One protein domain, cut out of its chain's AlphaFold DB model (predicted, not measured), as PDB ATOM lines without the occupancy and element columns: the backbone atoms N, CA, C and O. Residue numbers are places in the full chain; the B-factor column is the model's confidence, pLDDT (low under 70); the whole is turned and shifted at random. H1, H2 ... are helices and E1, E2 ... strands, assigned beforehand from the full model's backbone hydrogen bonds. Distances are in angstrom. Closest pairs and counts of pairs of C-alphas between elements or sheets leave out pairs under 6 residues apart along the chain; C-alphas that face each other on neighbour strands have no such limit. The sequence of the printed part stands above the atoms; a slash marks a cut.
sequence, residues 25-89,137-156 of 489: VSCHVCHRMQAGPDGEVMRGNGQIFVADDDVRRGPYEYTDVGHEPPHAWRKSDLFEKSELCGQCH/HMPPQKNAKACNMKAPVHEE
ATOM      1  N   VAL A  25      15.019  28.187 -37.936       73.00
ATOM      2  CA  VAL A  25      15.985  27.138 -37.568       73.00
ATOM      3  C   VAL A  25      17.221  27.780 -36.936       73.00
ATOM      4  O   VAL A  25      18.185  28.134 -37.611       73.00
ATOM      5  N   SER A  26      17.184  27.944 -35.616       81.88
ATOM      6  CA  SER A  26      18.311  28.452 -34.832       81.88
ATOM      7  C   SER A  26      19.265  27.336 -34.392       81.88
ATOM      8  O   SER A  26      18.905  26.157 -34.342       81.88
ATOM      9  N   CYS A  27      20.471  27.712 -33.951       84.69
ATOM     10  CA  CYS A  27      21.438  26.794 -33.336       84.69
ATOM     11  C   CYS A  27      20.841  25.982 -32.166       84.69
ATOM     12  O   CYS A  27      21.281  24.865 -31.910       84.69
ATOM     13  N   HIS A  28      19.832  26.518 -31.466       84.94
ATOM     14  CA  HIS A  28      19.145  25.811 -30.383       84.94
ATOM     15  C   HIS A  28      18.273  24.657 -30.884       84.94
ATOM     16  O   HIS A  28      18.089  23.706 -30.132       84.94
ATOM     17  N   VAL A  29      17.747  24.712 -32.114       86.44
ATOM     18  CA  VAL A  29      17.013  23.586 -32.710       86.44
ATOM     19  C   VAL A  29      18.006  22.465 -32.994       86.44
ATOM     20  O   VAL A  29      17.945  21.423 -32.345       86.44
ATOM     21  N   CYS A  30      18.990  22.721 -33.863       88.69
ATOM     22  CA  CYS A  30      19.963  21.717 -34.295       88.69
ATOM     23  C   CYS A  30      20.724  21.103 -33.111       88.69
ATOM     24  O   CYS A  30      20.693  19.892 -32.930       88.69
ATOM     25  N   HIS A  31      21.319  21.911 -32.225       92.62
ATOM     26  CA  HIS A  31      22.084  21.394 -31.080       92.62
ATOM     27  C   HIS A  31      21.224  20.841 -29.926       92.62
ATOM     28  O   HIS A  31      21.786  20.431 -28.910       92.62
ATOM     29  N   ARG A  32      19.891  20.791 -30.044       92.62
ATOM     30  CA  ARG A  32      19.016  20.015 -29.139       92.62
ATOM     31  C   ARG A  32      18.389  18.797 -29.823       92.62
ATOM     32  O   ARG A  32      17.687  18.045 -29.146       92.62
ATOM     33  N   MET A  33      18.659  18.563 -31.112       92.62
ATOM     34  CA  MET A  33      18.272  17.327 -31.794       92.62
ATOM     35  C   MET A  33      18.977  16.120 -31.171       92.62
ATOM     36  O   MET A  33      20.136  16.192 -30.756       92.62
ATOM     37  N   GLN A  34      18.267  15.000 -31.100       92.44
ATOM     38  CA  GLN A  34      18.771  13.719 -30.617       92.44
ATOM     39  C   GLN A  34      18.064  12.562 -31.334       92.44
ATOM     40  O   GLN A  34      17.113  12.778 -32.080       92.44
ATOM     41  N   ALA A  35      18.520  11.333 -31.096       92.19
ATOM     42  CA  ALA A  35      17.705  10.157 -31.379       92.19
ATOM     43  C   ALA A  35      16.494  10.095 -30.423       92.19
ATOM     44  O   ALA A  35      16.510  10.704 -29.345       92.19
ATOM     45  N   GLY A  36      15.453   9.370 -30.822       89.94
ATOM     46  CA  GLY A  36      14.289   9.090 -29.989       89.94
ATOM     47  C   GLY A  36      14.576   8.091 -28.855       89.94
ATOM     48  O   GLY A  36      15.728   7.685 -28.654       89.94
ATOM     49  N   PRO A  37      13.552   7.728 -28.059       86.62
ATOM     50  CA  PRO A  37      13.715   6.916 -26.853       86.62
ATOM     51  C   PRO A  37      14.322   5.526 -27.084       86.62
ATOM     52  O   PRO A  37      15.024   5.036 -26.199       86.62
ATOM     53  N   ASP A  38      14.093   4.925 -28.254       89.94
ATOM     54  CA  ASP A  38      14.595   3.597 -28.628       89.94
ATOM     55  C   ASP A  38      15.865   3.687 -29.507       89.94
ATOM     56  O   ASP A  38      16.336   2.688 -30.057       89.94
ATOM     57  N   GLY A  39      16.453   4.886 -29.629       87.81
ATOM     58  CA  GLY A  39      17.622   5.166 -30.467       87.81
ATOM     59  C   GLY A  39      17.285   5.451 -31.934       87.81
ATOM     60  O   GLY A  39      18.183   5.510 -32.774       87.81
ATOM     61  N   GLU A  40      16.008   5.637 -32.260       91.62
ATOM     62  CA  GLU A  40      15.530   5.850 -33.617       91.62
ATOM     63  C   GLU A  40      15.816   7.271 -34.132       91.62
ATOM     64  O   GLU A  40      15.729   8.260 -33.403       91.62
ATOM     65  N   VAL A  41      16.133   7.385 -35.423       90.56
ATOM     66  CA  VAL A  41      16.280   8.672 -36.113       90.56
ATOM     67  C   VAL A  41      15.219   8.739 -37.201       90.56
ATOM     68  O   VAL A  41      15.267   7.994 -38.182       90.56
ATOM     69  N   MET A  42      14.226   9.603 -36.990       89.50
ATOM     70  CA  MET A  42      13.156   9.853 -37.954       89.50
ATOM     71  C   MET A  42      13.728  10.467 -39.236       89.50
ATOM     72  O   MET A  42      14.763  11.129 -39.206       89.50
ATOM     73  N   ARG A  43      13.070  10.236 -40.377       90.44
ATOM     74  CA  ARG A  43      13.522  10.747 -41.676       90.44
ATOM     75  C   ARG A  43      12.394  11.405 -42.452       90.44
ATOM     76  O   ARG A  43      11.294  10.867 -42.549       90.44
ATOM     77  N   GLY A  44      12.743  12.535 -43.048       93.06
ATOM     78  CA  GLY A  44      11.914  13.370 -43.890       93.06
ATOM     79  C   GLY A  44      10.855  14.206 -43.173       93.06
ATOM     80  O   GLY A  44      10.566  14.041 -41.987       93.06
ATOM     81  N   ASN A  45      10.256  15.123 -43.934       92.88
ATOM     82  CA  ASN A  45       9.142  15.992 -43.529       92.88
ATOM     83  C   ASN A  45       9.380  16.845 -42.262       92.88
ATOM     84  O   ASN A  45       8.415  17.295 -41.640       92.88
ATOM     85  N   GLY A  46      10.634  17.072 -41.859       90.88
ATOM     86  CA  GLY A  46      10.967  17.791 -40.625       90.88
ATOM     87  C   GLY A  46      10.623  17.006 -39.354       90.88
ATOM     88  O   GLY A  46      10.412  17.608 -38.300       90.88
ATOM     89  N   GLN A  47      10.520  15.675 -39.434       90.06
ATOM     90  CA  GLN A  47      10.264  14.831 -38.269       90.06
ATOM     91  C   GLN A  47      11.532  14.728 -37.415       90.06
ATOM     92  O   GLN A  47      12.427  13.951 -37.728       90.06
ATOM     93  N   ILE A  48      11.597  15.513 -36.336       90.88
ATOM     94  CA  ILE A  48      12.766  15.622 -35.451       90.88
ATOM     95  C   ILE A  48      12.413  15.300 -33.991       90.88
ATOM     96  O   ILE A  48      11.326  15.638 -33.517       90.88
ATOM     97  N   PHE A  49      13.357  14.719 -33.244       91.38
ATOM     98  CA  PHE A  49      13.292  14.658 -31.779       91.38
ATOM     99  C   PHE A  49      14.164  15.757 -31.172       91.38
ATOM    100  O   PHE A  49      15.382  15.759 -31.349       91.38
ATOM    101  N   VAL A  50      13.548  16.669 -30.419       89.81
ATOM    102  CA  VAL A  50      14.238  17.738 -29.678       89.81
ATOM    103  C   VAL A  50      14.200  17.420 -28.187       89.81
ATOM    104  O   VAL A  50      13.146  17.095 -27.643       89.81
ATOM    105  N   ALA A  51      15.344  17.510 -27.514       90.06
ATOM    106  CA  ALA A  51      15.453  17.244 -26.085       90.06
ATOM    107  C   ALA A  51      14.786  18.337 -25.231       90.06
ATOM    108  O   ALA A  51      15.046  19.522 -25.438       90.06
ATOM    109  N   ASP A  52      14.036  17.962 -24.191       89.19
ATOM    110  CA  ASP A  52      13.473  18.894 -23.188       89.19
ATOM    111  C   ASP A  52      14.518  19.382 -22.151       89.19
ATOM    112  O   ASP A  52      14.206  19.762 -21.027       89.19
ATOM    113  N   ASP A  53      15.797  19.359 -22.533       90.69
ATOM    114  CA  ASP A  53      16.912  19.921 -21.779       90.69
ATOM    115  C   ASP A  53      17.568  21.072 -22.565       90.69
ATOM    116  O   ASP A  53      17.341  21.235 -23.767       90.69
ATOM    117  N   ASP A  54      18.385  21.883 -21.886       89.50
ATOM    118  CA  ASP A  54      19.169  22.952 -22.522       89.50
ATOM    119  C   ASP A  54      20.612  22.514 -22.851       89.50
ATOM    120  O   ASP A  54      21.526  23.332 -22.937       89.50
ATOM    121  N   VAL A  55      20.846  21.208 -23.024       92.50
ATOM    122  CA  VAL A  55      22.178  20.647 -23.291       92.50
ATOM    123  C   VAL A  55      22.484  20.738 -24.786       92.50
ATOM    124  O   VAL A  55      21.747  20.204 -25.617       92.50
ATOM    125  N   ARG A  56      23.594  21.387 -25.153       92.06
ATOM    126  CA  ARG A  56      24.048  21.462 -26.552       92.06
ATOM    127  C   ARG A  56      24.773  20.177 -26.954       92.06
ATOM    128  O   ARG A  56      25.773  19.799 -26.345       92.06
ATOM    129  N   ARG A  57      24.259  19.504 -27.975       93.44
ATOM    130  CA  ARG A  57      24.792  18.258 -28.536       93.44
ATOM    131  C   ARG A  57      25.690  18.558 -29.740       93.44
ATOM    132  O   ARG A  57      25.452  19.528 -30.459       93.44
ATOM    133  N   GLY A  58      26.737  17.762 -29.937       92.38
ATOM    134  CA  GLY A  58      27.708  17.927 -31.027       92.38
ATOM    135  C   GLY A  58      28.738  16.791 -31.064       92.38
ATOM    136  O   GLY A  58      28.672  15.905 -30.215       92.38
ATOM    137  N   PRO A  59      29.696  16.794 -32.007       91.44
ATOM    138  CA  PRO A  59      30.633  15.678 -32.197       91.44
ATOM    139  C   PRO A  59      31.706  15.561 -31.097       91.44
ATOM    140  O   PRO A  59      32.256  14.481 -30.885       91.44
ATOM    141  N   TYR A  60      32.008  16.652 -30.384       89.00
ATOM    142  CA  TYR A  60      33.134  16.714 -29.444       89.00
ATOM    143  C   TYR A  60      32.800  16.287 -28.017       89.00
ATOM    144  O   TYR A  60      31.729  16.576 -27.481       89.00
ATOM    145  N   GLU A  61      33.807  15.702 -27.377       87.75
ATOM    146  CA  GLU A  61      33.907  15.530 -25.934       87.75
ATOM    147  C   GLU A  61      34.955  16.510 -25.379       87.75
ATOM    148  O   GLU A  61      36.007  16.707 -25.990       87.75
ATOM    149  N   TYR A  62      34.668  17.149 -24.240       83.56
ATOM    150  CA  TYR A  62      35.559  18.121 -23.598       83.56
ATOM    151  C   TYR A  62      36.026  17.577 -22.242       83.56
ATOM    152  O   TYR A  62      35.326  17.691 -21.239       83.56
ATOM    153  N   THR A  63      37.214  16.970 -22.219       81.62
ATOM    154  CA  THR A  63      37.842  16.403 -21.009       81.62
ATOM    155  C   THR A  63      38.598  17.433 -20.170       81.62
ATOM    156  O   THR A  63      38.827  17.226 -18.977       81.62
ATOM    157  N   ASP A  64      39.005  18.540 -20.791       77.56
ATOM    158  CA  ASP A  64      39.960  19.490 -20.225       77.56
ATOM    159  C   ASP A  64      39.244  20.568 -19.405       77.56
ATOM    160  O   ASP A  64      38.751  21.562 -19.936       77.56
ATOM    161  N   VAL A  65      39.210  20.381 -18.084       70.94
ATOM    162  CA  VAL A  65      38.521  21.281 -17.142       70.94
ATOM    163  C   VAL A  65      38.975  22.742 -17.306       70.94
ATOM    164  O   VAL A  65      40.170  23.048 -17.336       70.94
ATOM    165  N   GLY A  66      38.009  23.657 -17.385       74.00
ATOM    166  CA  GLY A  66      38.204  25.079 -17.669       74.00
ATOM    167  C   GLY A  66      38.311  25.427 -19.162       74.00
ATOM    168  O   GLY A  66      38.584  26.590 -19.480       74.00
ATOM    169  N   HIS A  67      38.114  24.449 -20.052       78.31
ATOM    170  CA  HIS A  67      38.151  24.592 -21.516       78.31
ATOM    171  C   HIS A  67      36.860  24.083 -22.194       78.31
ATOM    172  O   HIS A  67      36.712  24.180 -23.414       78.31
ATOM    173  N   GLU A  68      35.896  23.589 -21.415       80.12
ATOM    174  CA  GLU A  68      34.539  23.260 -21.849       80.12
ATOM    175  C   GLU A  68      33.722  24.485 -22.337       80.12
ATOM    176  O   GLU A  68      34.015  25.632 -21.975       80.12
ATOM    177  N   PRO A  69      32.661  24.275 -23.144       81.62
ATOM    178  CA  PRO A  69      31.685  25.313 -23.474       81.62
ATOM    179  C   PRO A  69      31.018  25.944 -22.231       81.62
ATOM    180  O   PRO A  69      30.815  25.260 -21.227       81.62
ATOM    181  N   PRO A  70      30.573  27.217 -22.290       83.81
ATOM    182  CA  PRO A  70      30.012  27.965 -21.150       83.81
ATOM    183  C   PRO A  70      28.564  27.574 -20.795       83.81
ATOM    184  O   PRO A  70      27.831  28.343 -20.177       83.81
ATOM    185  N   HIS A  71      28.120  26.407 -21.250       86.44
ATOM    186  CA  HIS A  71      26.767  25.884 -21.134       86.44
ATOM    187  C   HIS A  71      26.840  24.359 -21.022       86.44
ATOM    188  O   HIS A  71      27.848  23.747 -21.380       86.44
ATOM    189  N   ALA A  72      25.754  23.721 -20.588       90.94
ATOM    190  CA  ALA A  72      25.691  22.265 -20.600       90.94
ATOM    191  C   ALA A  72      25.903  21.728 -22.029       90.94
ATOM    192  O   ALA A  72      25.360  22.268 -23.000       90.94
ATOM    193  N   TRP A  73      26.706  20.675 -22.163       90.44
ATOM    194  CA  TRP A  73      27.045  20.049 -23.441       90.44
ATOM    195  C   TRP A  73      27.031  18.516 -23.326       90.44
ATOM    196  O   TRP A  73      27.033  17.974 -22.217       90.44
ATOM    197  N   ARG A  74      26.979  17.809 -24.462       92.12
ATOM    198  CA  ARG A  74      27.112  16.341 -24.537       92.12
ATOM    199  C   ARG A  74      27.614  15.915 -25.923       92.12
ATOM    200  O   ARG A  74      27.098  16.432 -26.914       92.12
ATOM    201  N   LYS A  75      28.544  14.951 -26.016       92.81
ATOM    202  CA  LYS A  75      28.857  14.317 -27.311       92.81
ATOM    203  C   LYS A  75      27.606  13.605 -27.858       92.81
ATOM    204  O   LYS A  75      26.851  12.998 -27.101       92.81
ATOM    205  N   SER A  76      27.375  13.676 -29.166       93.38
ATOM    206  CA  SER A  76      26.343  12.905 -29.852       93.38
ATOM    207  C   SER A  76      26.755  12.555 -31.281       93.38
ATOM    208  O   SER A  76      26.837  13.422 -32.149       93.38
ATOM    209  N   ASP A  77      26.913  11.257 -31.529       92.69
ATOM    210  CA  ASP A  77      27.289  10.656 -32.817       92.69
ATOM    211  C   ASP A  77      26.274  10.930 -33.945       92.69
ATOM    212  O   ASP A  77      26.539  10.641 -35.107       92.69
ATOM    213  N   LEU A  78      25.088  11.471 -33.631       93.38
ATOM    214  CA  LEU A  78      24.117  11.926 -34.633       93.38
ATOM    215  C   LEU A  78      24.659  13.113 -35.448       93.38
ATOM    216  O   LEU A  78      24.309  13.267 -36.612       93.38
ATOM    217  N   PHE A  79      25.536  13.934 -34.866       93.75
ATOM    218  CA  PHE A  79      26.114  15.100 -35.541       93.75
ATOM    219  C   PHE A  79      27.209  14.716 -36.547       93.75
ATOM    220  O   PHE A  79      27.565  15.523 -37.402       93.75
ATOM    221  N   GLU A  80      27.676  13.468 -36.487       92.44
ATOM    222  CA  GLU A  80      28.676  12.852 -37.367       92.44
ATOM    223  C   GLU A  80      28.002  12.017 -38.487       92.44
ATOM    224  O   GLU A  80      28.655  11.200 -39.129       92.44
ATOM    225  N   LYS A  81      26.678  12.167 -38.700       94.31
ATOM    226  CA  LYS A  81      25.858  11.313 -39.584       94.31
ATOM    227  C   LYS A  81      24.911  12.091 -40.499       94.31
ATOM    228  O   LYS A  81      24.247  13.033 -40.058       94.31
ATOM    229  N   SER A  82      24.770  11.635 -41.743       96.31
ATOM    230  CA  SER A  82      23.850  12.203 -42.742       96.31
ATOM    231  C   SER A  82      22.376  12.137 -42.324       96.31
ATOM    232  O   SER A  82      21.571  12.955 -42.767       96.31
ATOM    233  N   GLU A  83      21.989  11.205 -41.448       95.12
ATOM    234  CA  GLU A  83      20.632  11.116 -40.899       95.12
ATOM    235  C   GLU A  83      20.226  12.334 -40.052       95.12
ATOM    236  O   GLU A  83      19.037  12.498 -39.786       95.12
ATOM    237  N   LEU A  84      21.152  13.222 -39.663       94.38
ATOM    238  CA  LEU A  84      20.803  14.551 -39.143       94.38
ATOM    239  C   LEU A  84      20.178  15.432 -40.239       94.38
ATOM    240  O   LEU A  84      19.154  16.076 -40.016       94.38
ATOM    241  N   CYS A  85      20.758  15.430 -41.439       95.12
ATOM    242  CA  CYS A  85      20.247  16.159 -42.601       95.12
ATOM    243  C   CYS A  85      18.987  15.486 -43.172       95.12
ATOM    244  O   CYS A  85      18.035  16.165 -43.563       95.12
ATOM    245  N   GLY A  86      18.946  14.149 -43.154       95.50
ATOM    246  CA  GLY A  86      17.836  13.328 -43.647       95.50
ATOM    247  C   GLY A  86      16.500  13.498 -42.919       95.50
ATOM    248  O   GLY A  86      15.486  13.012 -43.413       95.50
ATOM    249  N   GLN A  87      16.452  14.205 -41.786       94.00
ATOM    250  CA  GLN A  87      15.194  14.557 -41.104       94.00
ATOM    251  C   GLN A  87      14.435  15.668 -41.853       94.00
ATOM    252  O   GLN A  87      13.210  15.741 -41.782       94.00
ATOM    253  N   CYS A  88      15.151  16.495 -42.626       93.00
ATOM    254  CA  CYS A  88      14.594  17.606 -43.404       93.00
ATOM    255  C   CYS A  88      14.764  17.424 -44.921       93.00
ATOM    256  O   CYS A  88      13.831  17.700 -45.666       93.00
ATOM    257  N   HIS A  89      15.913  16.920 -45.386       96.06
ATOM    258  CA  HIS A  89      16.247  16.768 -46.814       96.06
ATOM    259  C   HIS A  89      15.662  15.498 -47.466       96.06
ATOM    260  O   HIS A  89      16.266  14.885 -48.345       96.06
ATOM    261  N   HIS A 137      29.025  19.711 -47.225       96.38
ATOM    262  CA  HIS A 137      28.282  20.948 -46.922       96.38
ATOM    263  C   HIS A 137      28.702  21.652 -45.618       96.38
ATOM    264  O   HIS A 137      28.315  22.801 -45.393       96.38
ATOM    265  N   MET A 138      29.494  20.995 -44.765       95.25
ATOM    266  CA  MET A 138      30.089  21.566 -43.550       95.25
ATOM    267  C   MET A 138      31.629  21.465 -43.551       95.25
ATOM    268  O   MET A 138      32.209  21.023 -42.553       95.25
ATOM    269  N   PRO A 139      32.320  21.860 -44.643       92.19
ATOM    270  CA  PRO A 139      33.738  21.567 -44.849       92.19
ATOM    271  C   PRO A 139      34.590  22.030 -43.653       92.19
ATOM    272  O   PRO A 139      34.432  23.168 -43.194       92.19
ATOM    273  N   PRO A 140      35.476  21.180 -43.109       92.19
ATOM    274  CA  PRO A 140      36.123  21.456 -41.836       92.19
ATOM    275  C   PRO A 140      37.179  22.559 -41.933       92.19
ATOM    276  O   PRO A 140      38.053  22.554 -42.800       92.19
ATOM    277  N   GLN A 141      37.161  23.486 -40.975       91.56
ATOM    278  CA  GLN A 141      38.297  24.363 -40.726       91.56
ATOM    279  C   GLN A 141      39.370  23.582 -39.952       91.56
ATOM    280  O   GLN A 141      39.116  23.109 -38.842       91.56
ATOM    281  N   LYS A 142      40.571  23.458 -40.527       93.38
ATOM    282  CA  LYS A 142      41.702  22.764 -39.891       93.38
ATOM    283  C   LYS A 142      42.282  23.554 -38.705       93.38
ATOM    284  O   LYS A 142      42.378  24.779 -38.766       93.38
ATOM    285  N   ASN A 143      42.730  22.840 -37.670       90.50
ATOM    286  CA  ASN A 143      43.402  23.359 -36.465       90.50
ATOM    287  C   ASN A 143      42.651  24.528 -35.798       90.50
ATOM    288  O   ASN A 143      43.227  25.571 -35.477       90.50
ATOM    289  N   ALA A 144      41.341  24.360 -35.619       88.44
ATOM    290  CA  ALA A 144      40.415  25.415 -35.225       88.44
ATOM    291  C   ALA A 144      39.782  25.168 -33.846       88.44
ATOM    292  O   ALA A 144      39.907  24.099 -33.252       88.44
ATOM    293  N   LYS A 145      39.079  26.178 -33.324       84.38
ATOM    294  CA  LYS A 145      38.309  26.081 -32.076       84.38
ATOM    295  C   LYS A 145      36.816  26.112 -32.371       84.38
ATOM    296  O   LYS A 145      36.363  26.995 -33.091       84.38
ATOM    297  N   ALA A 146      36.044  25.245 -31.719       79.94
ATOM    298  CA  ALA A 146      34.580  25.254 -31.809       79.94
ATOM    299  C   ALA A 146      33.921  26.488 -31.143       79.94
ATOM    300  O   ALA A 146      32.728  26.726 -31.311       79.94
ATOM    301  N   CYS A 147      34.678  27.287 -30.377       76.19
ATOM    302  CA  CYS A 147      34.208  28.522 -29.747       76.19
ATOM    303  C   CYS A 147      35.355  29.542 -29.608       76.19
ATOM    304  O   CYS A 147      36.489  29.167 -29.298       76.19
ATOM    305  N   ASN A 148      35.056  30.838 -29.766       69.38
ATOM    306  CA  ASN A 148      36.011  31.954 -29.651       69.38
ATOM    307  C   ASN A 148      36.379  32.292 -28.185       69.38
ATOM    308  O   ASN A 148      36.284  33.433 -27.739       69.38
ATOM    309  N   MET A 149      36.740  31.274 -27.403       72.44
ATOM    310  CA  MET A 149      37.103  31.381 -25.987       72.44
ATOM    311  C   MET A 149      38.249  30.404 -25.653       72.44
ATOM    312  O   MET A 149      39.049  30.015 -26.513       72.44
ATOM    313  N   LYS A 150      38.341  29.967 -24.390       72.88
ATOM    314  CA  LYS A 150      39.275  28.932 -23.928       72.88
ATOM    315  C   LYS A 150      38.924  27.510 -24.399       72.88
ATOM    316  O   LYS A 150      39.406  26.566 -23.801       72.88
ATOM    317  N   ALA A 151      38.162  27.336 -25.478       77.44
ATOM    318  CA  ALA A 151      37.961  26.014 -26.070       77.44
ATOM    319  C   ALA A 151      39.306  25.364 -26.473       77.44
ATOM    320  O   ALA A 151      40.245  26.104 -26.822       77.44
ATOM    321  N   PRO A 152      39.415  24.023 -26.453       83.38
ATOM    322  CA  PRO A 152      40.540  23.311 -27.050       83.38
ATOM    323  C   PRO A 152      40.618  23.573 -28.562       83.38
ATOM    324  O   PRO A 152      39.676  24.074 -29.182       83.38
ATOM    325  N   VAL A 153      41.770  23.250 -29.151       87.12
ATOM    326  CA  VAL A 153      41.943  23.217 -30.608       87.12
ATOM    327  C   VAL A 153      41.654  21.796 -31.077       87.12
ATOM    328  O   VAL A 153      42.250  20.850 -30.567       87.12
ATOM    329  N   HIS A 154      40.755  21.653 -32.043       86.56
ATOM    330  CA  HIS A 154      40.471  20.394 -32.724       86.56
ATOM    331  C   HIS A 154      41.206  20.379 -34.070       86.56
ATOM    332  O   HIS A 154      41.391  21.433 -34.686       86.56
ATOM    333  N   GLU A 155      41.607  19.197 -34.551       90.31
ATOM    334  CA  GLU A 155      42.214  19.081 -35.886       90.31
ATOM    335  C   GLU A 155      41.250  19.580 -36.970       90.31
ATOM    336  O   GLU A 155      41.679  20.241 -37.909       90.31
ATOM    337  N   GLU A 156      39.950  19.334 -36.797       90.88
ATOM    338  CA  GLU A 156      38.876  19.755 -37.693       90.88
ATOM    339  C   GLU A 156      37.697  20.337 -36.916       90.88
ATOM    340  O   GLU A 156      37.273  19.773 -35.904       90.88
TER     341      GLU A 156
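This is residues 25 to 89 and 137 to 156 of the 489 residues of an uncharacterized protein of Polyangium sp. SDU3-1 (UniProt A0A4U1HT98). What shape? It has little regular structure: parallel strands E1 and E2 near the middle, three short helices, and the antiparallel hairpin E3 and E4 towards one end. How large? The printed part, 85 residues, mixed in class, is compact, with radius of gyration of the C-alphas 13.8 A and spans 38 by 28 by 22 A.

Where are elements? H1 is residues 27 to 30, E1 56 to 58, E2 73 to 75, H2 77 to 80, H3 82 to 87, E3 140 to 144, E4 154 to 156. Which anchors? C-alpha 27 is at (21.438, 26.794, -33.336), C-alpha 156 at (38.876, 19.755, -37.693).

What pairs? N 74 and O 56, 3.0 A, and N 143 and O 155, 2.8 A, are within hydrogen-bond range. Do helices meet? H2 and H3 are close but not clearly touching, closest C-alphas 78 and 84, 6.2 A.

Any cut? Residues 90 to 136 are not printed; C-alphas 89 and 137 are 12.7 A apart. Low pLDDT? Residue 148 is under 70.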